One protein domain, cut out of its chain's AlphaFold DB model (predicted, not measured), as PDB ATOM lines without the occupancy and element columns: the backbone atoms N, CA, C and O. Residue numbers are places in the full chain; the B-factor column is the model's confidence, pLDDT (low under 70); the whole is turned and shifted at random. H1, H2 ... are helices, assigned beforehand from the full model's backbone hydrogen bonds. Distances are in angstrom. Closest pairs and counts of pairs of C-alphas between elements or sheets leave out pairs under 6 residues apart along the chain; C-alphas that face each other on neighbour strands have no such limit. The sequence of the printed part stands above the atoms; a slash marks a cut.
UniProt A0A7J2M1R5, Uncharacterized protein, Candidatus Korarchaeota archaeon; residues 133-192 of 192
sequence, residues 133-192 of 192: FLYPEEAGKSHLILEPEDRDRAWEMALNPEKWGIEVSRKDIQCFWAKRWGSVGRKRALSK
ATOM      1  N   PHE A 133     450.598  15.707 144.301       70.00
ATOM      2  CA  PHE A 133     449.643  16.137 145.319       70.00
ATOM      3  C   PHE A 133     448.599  15.043 145.556       70.00
ATOM      4  O   PHE A 133     447.939  14.625 144.609       70.00
ATOM      5  N   LEU A 134     448.460  14.597 146.805       73.81
ATOM      6  CA  LEU A 134     447.469  13.601 147.212       73.81
ATOM      7  C   LEU A 134     446.331  14.311 147.943       73.81
ATOM      8  O   LEU A 134     446.566  14.995 148.944       73.81
ATOM      9  N   TYR A 135     445.106  14.164 147.448       75.62
ATOM     10  CA  TYR A 135     443.945  14.730 148.126       75.62
ATOM     11  C   TYR A 135     443.606  13.875 149.362       75.62
ATOM     12  O   TYR A 135     443.666  12.649 149.283       75.62
ATOM     13  N   PRO A 136     443.249  14.469 150.516       76.88
ATOM     14  CA  PRO A 136     442.820  13.711 151.694       76.88
ATOM     15  C   PRO A 136     441.728  12.670 151.405       76.88
ATOM     16  O   PRO A 136     441.815  11.533 151.857       76.88
ATOM     17  N   GLU A 137     440.773  13.011 150.543       72.94
ATOM     18  CA  GLU A 137     439.684  12.141 150.084       72.94
ATOM     19  C   GLU A 137     440.177  10.914 149.284       72.94
ATOM     20  O   GLU A 137     439.433   9.958 149.064       72.94
ATOM     21  N   GLU A 138     441.430  10.932 148.821       73.06
ATOM     22  CA  GLU A 138     442.092   9.825 148.119       73.06
ATOM     23  C   GLU A 138     442.870   8.909 149.074       73.06
ATOM     24  O   GLU A 138     443.173   7.772 148.717       73.06
ATOM     25  N   ALA A 139     443.189   9.381 150.284       76.81
ATOM     26  CA  ALA A 139     443.831   8.585 151.331       76.81
ATOM     27  C   ALA A 139     442.812   7.862 152.233       76.81
ATOM     28  O   ALA A 139     443.151   6.877 152.901       76.81
ATOM     29  N   GLY A 140     441.573   8.356 152.263       72.62
ATOM     30  CA  GLY A 140     440.486   7.792 153.051       72.62
ATOM     31  C   GLY A 140     439.864   6.525 152.468       72.62
ATOM     32  O   GLY A 140     440.114   6.122 151.333       72.62
ATOM     33  N   LYS A 141     439.018   5.868 153.271       70.81
ATOM     34  CA  LYS A 141     438.250   4.682 152.833       70.81
ATOM     35  C   LYS A 141     437.042   5.036 151.959       70.81
ATOM     36  O   LYS A 141     436.477   4.149 151.324       70.81
ATOM     37  N   SER A 142     436.624   6.300 151.961       70.19
ATOM     38  CA  SER A 142     435.485   6.819 151.209       70.19
ATOM     39  C   SER A 142     435.908   8.071 150.452       70.19
ATOM     40  O   SER A 142     436.489   8.976 151.034       70.19
ATOM     41  N   HIS A 143     435.552   8.159 149.172       61.75
ATOM     42  CA  HIS A 143     435.747   9.377 148.378       61.75
ATOM     43  C   HIS A 143     434.654  10.435 148.618       61.75
ATOM     44  O   HIS A 143     434.693  11.508 148.019       61.75
ATOM     45  N   LEU A 144     433.648  10.123 149.444       60.84
ATOM     46  CA  LEU A 144     432.473  10.970 149.685       60.84
ATOM     47  C   LEU A 144     432.473  11.615 151.072       60.84
ATOM     48  O   LEU A 144     431.835  12.648 151.264       60.84
ATOM     49  N   ILE A 145     433.143  10.990 152.037       71.62
ATOM     50  CA  ILE A 145     433.193  11.439 153.426       71.62
ATOM     51  C   ILE A 145     434.660  11.619 153.764       71.62
ATOM     52  O   ILE A 145     435.426  10.667 153.660       71.62
ATOM     53  N   LEU A 146     435.023  12.844 154.132       77.56
ATOM     54  CA  LEU A 146     436.365  13.159 154.582       77.56
ATOM     55  C   LEU A 146     436.421  13.026 156.103       77.56
ATOM     56  O   LEU A 146     435.928  13.906 156.815       77.56
ATOM     57  N   GLU A 147     437.021  11.943 156.581       83.31
ATOM     58  CA  GLU A 147     437.246  11.731 158.006       83.31
ATOM     59  C   GLU A 147     438.432  12.586 158.493       83.31
ATOM     60  O   GLU A 147     439.333  12.917 157.709       83.31
ATOM     61  N   PRO A 148     438.471  12.981 159.778       80.19
ATOM     62  CA  PRO A 148     439.573  13.772 160.324       80.19
ATOM     63  C   PRO A 148     440.958  13.151 160.074       80.19
ATOM     64  O   PRO A 148     441.904  13.873 159.755       80.19
ATOM     65  N   GLU A 149     441.064  11.823 160.153       85.69
ATOM     66  CA  GLU A 149     442.316  11.068 160.023       85.69
ATOM     67  C   GLU A 149     442.821  10.971 158.574       85.69
ATOM     68  O   GLU A 149     444.004  10.715 158.333       85.69
ATOM     69  N   ASP A 150     441.951  11.201 157.587       83.38
ATOM     70  CA  ASP A 150     442.302  11.092 156.168       83.38
ATOM     71  C   ASP A 150     443.355  12.137 155.766       83.38
ATOM     72  O   ASP A 150     444.197  11.893 154.897       83.38
ATOM     73  N   ARG A 151     443.365  13.295 156.443       82.81
ATOM     74  CA  ARG A 151     444.368  14.351 156.235       82.81
ATOM     75  C   ARG A 151     445.757  13.925 156.691       82.81
ATOM     76  O   ARG A 151     446.725  14.166 155.970       82.81
ATOM     77  N   ASP A 152     445.846  13.290 157.855       87.88
ATOM     78  CA  ASP A 152     447.116  12.816 158.405       87.88
ATOM     79  C   ASP A 152     447.673  11.687 157.538       87.88
ATOM     80  O   ASP A 152     448.838  11.721 157.138       87.88
ATOM     81  N   ARG A 153     446.809  10.752 157.121       85.69
ATOM     82  CA  ARG A 153     447.196   9.687 156.193       85.69
ATOM     83  C   ARG A 153     447.682  10.243 154.853       85.69
ATOM     84  O   ARG A 153     448.722   9.813 154.349       85.69
ATOM     85  N   ALA A 154     446.974  11.217 154.281       84.81
ATOM     86  CA  ALA A 154     447.408  11.845 153.038       84.81
ATOM     87  C   ALA A 154     448.761  12.553 153.192       84.81
ATOM     88  O   ALA A 154     449.612  12.458 152.308       84.81
ATOM     89  N   TRP A 155     449.000  13.215 154.327       87.25
ATOM     90  CA  TRP A 155     450.276  13.866 154.624       87.25
ATOM     91  C   TRP A 155     451.447  12.879 154.757       87.25
ATOM     92  O   TRP A 155     452.558  13.166 154.301       87.25
ATOM     93  N   GLU A 156     451.218  11.705 155.347       88.69
ATOM     94  CA  GLU A 156     452.225  10.642 155.441       88.69
ATOM     95  C   GLU A 156     452.616  10.089 154.067       88.69
ATOM     96  O   GLU A 156     453.807   9.875 153.797       88.69
ATOM     97  N   MET A 157     451.617   9.904 153.201       84.62
ATOM     98  CA  MET A 157     451.760   9.397 151.835       84.62
ATOM     99  C   MET A 157     452.301  10.445 150.852       84.62
ATOM    100  O   MET A 157     452.852  10.080 149.812       84.62
ATOM    101  N   ALA A 158     452.171  11.733 151.173       85.88
ATOM    102  CA  ALA A 158     452.580  12.826 150.305       85.88
ATOM    103  C   ALA A 158     454.068  12.759 149.926       85.88
ATOM    104  O   ALA A 158     454.949  12.446 150.747       85.88
ATOM    105  N   LEU A 159     454.343  13.129 148.670       84.69
ATOM    106  CA  LEU A 159     455.684  13.153 148.097       84.69
ATOM    107  C   LEU A 159     456.639  13.947 148.997       84.69
ATOM    108  O   LEU A 159     456.389  15.114 149.305       84.69
ATOM    109  N   ASN A 160     457.737  13.303 149.407       88.12
ATOM    110  CA  ASN A 160     458.787  13.909 150.221       88.12
ATOM    111  C   ASN A 160     460.135  13.897 149.482       88.12
ATOM    112  O   ASN A 160     460.868  12.914 149.617       88.12
ATOM    113  N   PRO A 161     460.469  14.963 148.730       83.62
ATOM    114  CA  PRO A 161     461.712  15.056 147.965       83.62
ATOM    115  C   PRO A 161     462.981  14.889 148.819       83.62
ATOM    116  O   PRO A 161     463.982  14.361 148.332       83.62
ATOM    117  N   GLU A 162     462.919  15.250 150.106       89.06
ATOM    118  CA  GLU A 162     464.038  15.159 151.055       89.06
ATOM    119  C   GLU A 162     464.562  13.718 151.188       89.06
ATOM    120  O   GLU A 162     465.758  13.508 151.378       89.06
ATOM    121  N   LYS A 163     463.701  12.703 150.993       88.38
ATOM    122  CA  LYS A 163     464.094  11.279 151.006       88.38
ATOM    123  C   LYS A 163     465.097  10.909 149.909       88.38
ATOM    124  O   LYS A 163     465.760   9.882 150.023       88.38
ATOM    125  N   TRP A 164     465.195  11.723 148.861       86.50
ATOM    126  CA  TRP A 164     466.098  11.521 147.728       86.50
ATOM    127  C   TRP A 164     467.187  12.600 147.644       86.50
ATOM    128  O   TRP A 164     467.839  12.724 146.613       86.50
ATOM    129  N   GLY A 165     467.389  13.389 148.708       87.19
ATOM    130  CA  GLY A 165     468.418  14.435 148.744       87.19
ATOM    131  C   GLY A 165     468.108  15.658 147.874       87.19
ATOM    132  O   GLY A 165     469.013  16.415 147.539       87.19
ATOM    133  N   ILE A 166     466.844  15.854 147.490       83.81
ATOM    134  CA  ILE A 166     466.400  17.035 146.744       83.81
ATOM    135  C   ILE A 166     466.125  18.162 147.746       83.81
ATOM    136  O   ILE A 166     465.371  17.965 148.699       83.81
ATOM    137  N   GLU A 167     466.701  19.345 147.516       93.50
ATOM    138  CA  GLU A 167     466.623  20.519 148.407       93.50
ATOM    139  C   GLU A 167     465.265  21.251 148.317       93.50
ATOM    140  O   GLU A 167     465.171  22.436 148.011       93.50
ATOM    141  N   VAL A 168     464.174  20.515 148.538       88.75
ATOM    142  CA  VAL A 168     462.801  21.033 148.620       88.75
ATOM    143  C   VAL A 168     462.055  20.245 149.693       88.75
ATOM    144  O   VAL A 168     461.981  19.018 149.618       88.75
ATOM    145  N   SER A 169     461.457  20.933 150.670       90.62
ATOM    146  CA  SER A 169     460.727  20.252 151.744       90.62
ATOM    147  C   SER A 169     459.415  19.629 151.255       90.62
ATOM    148  O   SER A 169     458.765  20.149 150.337       90.62
ATOM    149  N   ARG A 170     458.951  18.560 151.927       88.19
ATOM    150  CA  ARG A 170     457.589  18.018 151.715       88.19
ATOM    151  C   ARG A 170     456.529  19.125 151.791       88.19
ATOM    152  O   ARG A 170     455.605  19.168 150.985       88.19
ATOM    153  N   LYS A 171     456.652  20.038 152.756       89.25
ATOM    154  CA  LYS A 171     455.683  21.123 152.957       89.25
ATOM    155  C   LYS A 171     455.641  22.079 151.777       89.25
ATOM    156  O   LYS A 171     454.546  22.416 151.326       89.25
ATOM    157  N   ASP A 172     456.797  22.490 151.270       88.62
ATOM    158  CA  ASP A 172     456.877  23.477 150.196       88.62
ATOM    159  C   ASP A 172     456.319  22.926 148.889       88.62
ATOM    160  O   ASP A 172     455.520  23.607 148.242       88.62
ATOM    161  N   ILE A 173     456.648  21.676 148.540       85.81
ATOM    162  CA  ILE A 173     456.122  21.052 147.322       85.81
ATOM    163  C   ILE A 173     454.604  20.842 147.411       85.81
ATOM    164  O   ILE A 173     453.884  21.219 146.487       85.81
ATOM    165  N   GLN A 174     454.085  20.349 148.544       84.56
ATOM    166  CA  GLN A 174     452.640  20.164 148.723       84.56
ATOM    167  C   GLN A 174     451.897  21.507 148.725       84.56
ATOM    168  O   GLN A 174     450.852  21.640 148.092       84.56
ATOM    169  N   CYS A 175     452.455  22.546 149.355       83.75
ATOM    170  CA  CYS A 175     451.890  23.897 149.336       83.75
ATOM    171  C   CYS A 175     451.924  24.534 147.940       83.75
ATOM    172  O   CYS A 175     450.974  25.226 147.561       83.75
ATOM    173  N   PHE A 176     452.996  24.329 147.173       83.56
ATOM    174  CA  PHE A 176     453.099  24.794 145.792       83.56
ATOM    175  C   PHE A 176     451.982  24.193 144.935       83.56
ATOM    176  O   PHE A 176     451.242  24.935 144.283       83.56
ATOM    177  N   TRP A 177     451.808  22.871 144.991       81.06
ATOM    178  CA  TRP A 177     450.767  22.192 144.229       81.06
ATOM    179  C   TRP A 177     449.366  22.558 144.713       81.06
ATOM    180  O   TRP A 177     448.522  22.893 143.887       81.06
ATOM    181  N   ALA A 178     449.131  22.636 146.024       76.88
ATOM    182  CA  ALA A 178     447.841  23.060 146.568       76.88
ATOM    183  C   ALA A 178     447.442  24.475 146.103       76.88
ATOM    184  O   ALA A 178     446.280  24.724 145.780       76.88
ATOM    185  N   LYS A 179     448.403  25.409 146.011       78.38
ATOM    186  CA  LYS A 179     448.177  26.752 145.445       78.38
ATOM    187  C   LYS A 179     447.921  26.700 143.943       78.38
ATOM    188  O   LYS A 179     447.009  27.365 143.459       78.38
ATOM    189  N   ARG A 180     448.723  25.927 143.204       77.06
ATOM    190  CA  ARG A 180     448.603  25.781 141.747       77.06
ATOM    191  C   ARG A 180     447.251  25.200 141.339       77.06
ATOM    192  O   ARG A 180     446.686  25.645 140.346       77.06
ATOM    193  N   TRP A 181     446.738  24.251 142.114       72.56
ATOM    194  CA  TRP A 181     445.458  23.584 141.878       72.56
ATOM    195  C   TRP A 181     444.250  24.332 142.455       72.56
ATOM    196  O   TRP A 181     443.116  23.924 142.224       72.56
ATOM    197  N   GLY A 182     444.468  25.444 143.164       68.38
ATOM    198  CA  GLY A 182     443.394  26.259 143.733       68.38
ATOM    199  C   GLY A 182     442.778  25.701 145.021       68.38
ATOM    200  O   GLY A 182     441.804  26.266 145.507       68.38
ATOM    201  N   SER A 183     443.359  24.649 145.608       64.12
ATOM    202  CA  SER A 183     442.914  24.044 146.873       64.12
ATOM    203  C   SER A 183     443.146  24.951 148.089       64.12
ATOM    204  O   SER A 183     442.546  24.749 149.142       64.12
ATOM    205  N   VAL A 184     444.004  25.970 147.961       63.19
ATOM    206  CA  VAL A 184     444.209  27.010 148.978       63.19
ATOM    207  C   VAL A 184     444.140  28.378 148.310       63.19
ATOM    208  O   VAL A 184     444.814  28.631 147.309       63.19
ATOM    209  N   GLY A 185     443.344  29.294 148.868       50.97
ATOM    210  CA  GLY A 185     443.288  30.672 148.384       50.97
ATOM    211  C   GLY A 185     444.669  31.337 148.434       50.97
ATOM    212  O   GLY A 185     445.432  31.121 149.378       50.97
ATOM    213  N   ARG A 186     444.975  32.210 147.461       51.22
ATOM    214  CA  ARG A 186     446.270  32.923 147.331       51.22
ATOM    215  C   ARG A 186     446.733  33.686 148.592       51.22
ATOM    216  O   ARG A 186     447.878  34.117 148.634       51.22
ATOM    217  N   LYS A 187     445.871  33.856 149.602       44.88
ATOM    218  CA  LYS A 187     446.118  34.634 150.828       44.88
ATOM    219  C   LYS A 187     446.309  33.820 152.120       44.88
ATOM    220  O   LYS A 187     446.589  34.432 153.141       44.88
ATOM    221  N   ARG A 188     446.187  32.485 152.128       40.62
ATOM    222  CA  ARG A 188     446.476  31.667 153.331       40.62
ATOM    223  C   ARG A 188     447.825  30.967 153.207       40.62
ATOM    224  O   ARG A 188     447.922  29.758 153.057       40.62
ATOM    225  N   ALA A 189     448.884  31.756 153.254       41.66
ATOM    226  CA  ALA A 189     450.180  31.294 153.722       41.66
ATOM    227  C   ALA A 189     450.579  32.273 154.823       41.66
ATOM    228  O   ALA A 189     450.378  33.469 154.637       41.66
ATOM    229  N   LEU A 190     451.129  31.761 155.923       42.69
ATOM    230  CA  LEU A 190     451.455  32.456 157.178       42.69
ATOM    231  C   LEU A 190     450.350  32.401 158.249       42.69
ATOM    232  O   LEU A 190     449.805  33.412 158.673       42.69
ATOM    233  N   SER A 191     450.111  31.207 158.785       31.91
ATOM    234  CA  SER A 191     450.140  31.072 160.243       31.91
ATOM    235  C   SER A 191     451.246  30.076 160.572       31.91
ATOM    236  O   SER A 191     451.331  29.021 159.937       31.91
ATOM    237  N   LYS A 192     452.156  30.512 161.445       34.47
ATOM    238  CA  LYS A 192     453.251  29.711 161.997       34.47
ATOM    239  C   LYS A 192     452.712  28.489 162.725       34.47
ATOM    240  O   LYS A 192     451.606  28.615 163.295       34.47
TER     241      LYS A 192
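This is residues 133 to 192 of the 192 residues of an uncharacterized protein of Candidatus Korarchaeota archaeon (UniProt A0A7J2M1R5). What shape does the printed part make? It is an open chain of helices: short H1 and longer H2 pack together at one end, little H3 makes the turn at the other, and from there the chain folds back into H4, with an unnamed tail, residues 181 to 192, after it. The two longer helices, H2 and H4, make separate arms. What is it built of? It has 60 residues with four named helices, H1 to H4 in chain order, and no named strand; its class is all helix, though under half of the residues, 29, are in named elements. How spread out is it? It is only just compact, close to loose, with a radius of gyration of the C-alphas of 12.5 A and spans of 35 by 30 by 21 A.

Where do the first helices lie? H1 is residues 136 to 139, beginning at C-alpha 136 (442.820, 13.711, 151.694). H2 is residues 148 to 157, 15.5 A long. Where do the others lie? H3 is residues 161 to 164. H4 is residues 170 to 180, 15.5 A long, ending at C-alpha 180 (448.603, 25.781, 141.747).

Which helices meet? H1 and H2 touch, their closest C-alphas, of Pro 136 and Arg 151, being 4.8 A apart. H3 and H4 are close but not clearly touching; their closest C-alphas, of Pro 161 and Arg 170, are 6.3 A apart. Which stay apart? H2 is apart from H3 and H4, and H1 is apart from both too. What do the backbones show? Every O i to N i+4 pair is within hydrogen-bond range in H4, and 5 of 6 in H2; H1 and H3 are too short for such a pair.

How far does it reach? The two C-alphas farthest apart, of Leu 144 and Gly 165, are 36.1 A apart. How is it linked? The printed part has no cut; H2 to H3 and H3 to H4 are tight links, and H1 to H2 is a short one. Where is confidence low? The pLDDT is under 70 in residues 143 to 144 and 182 to 192.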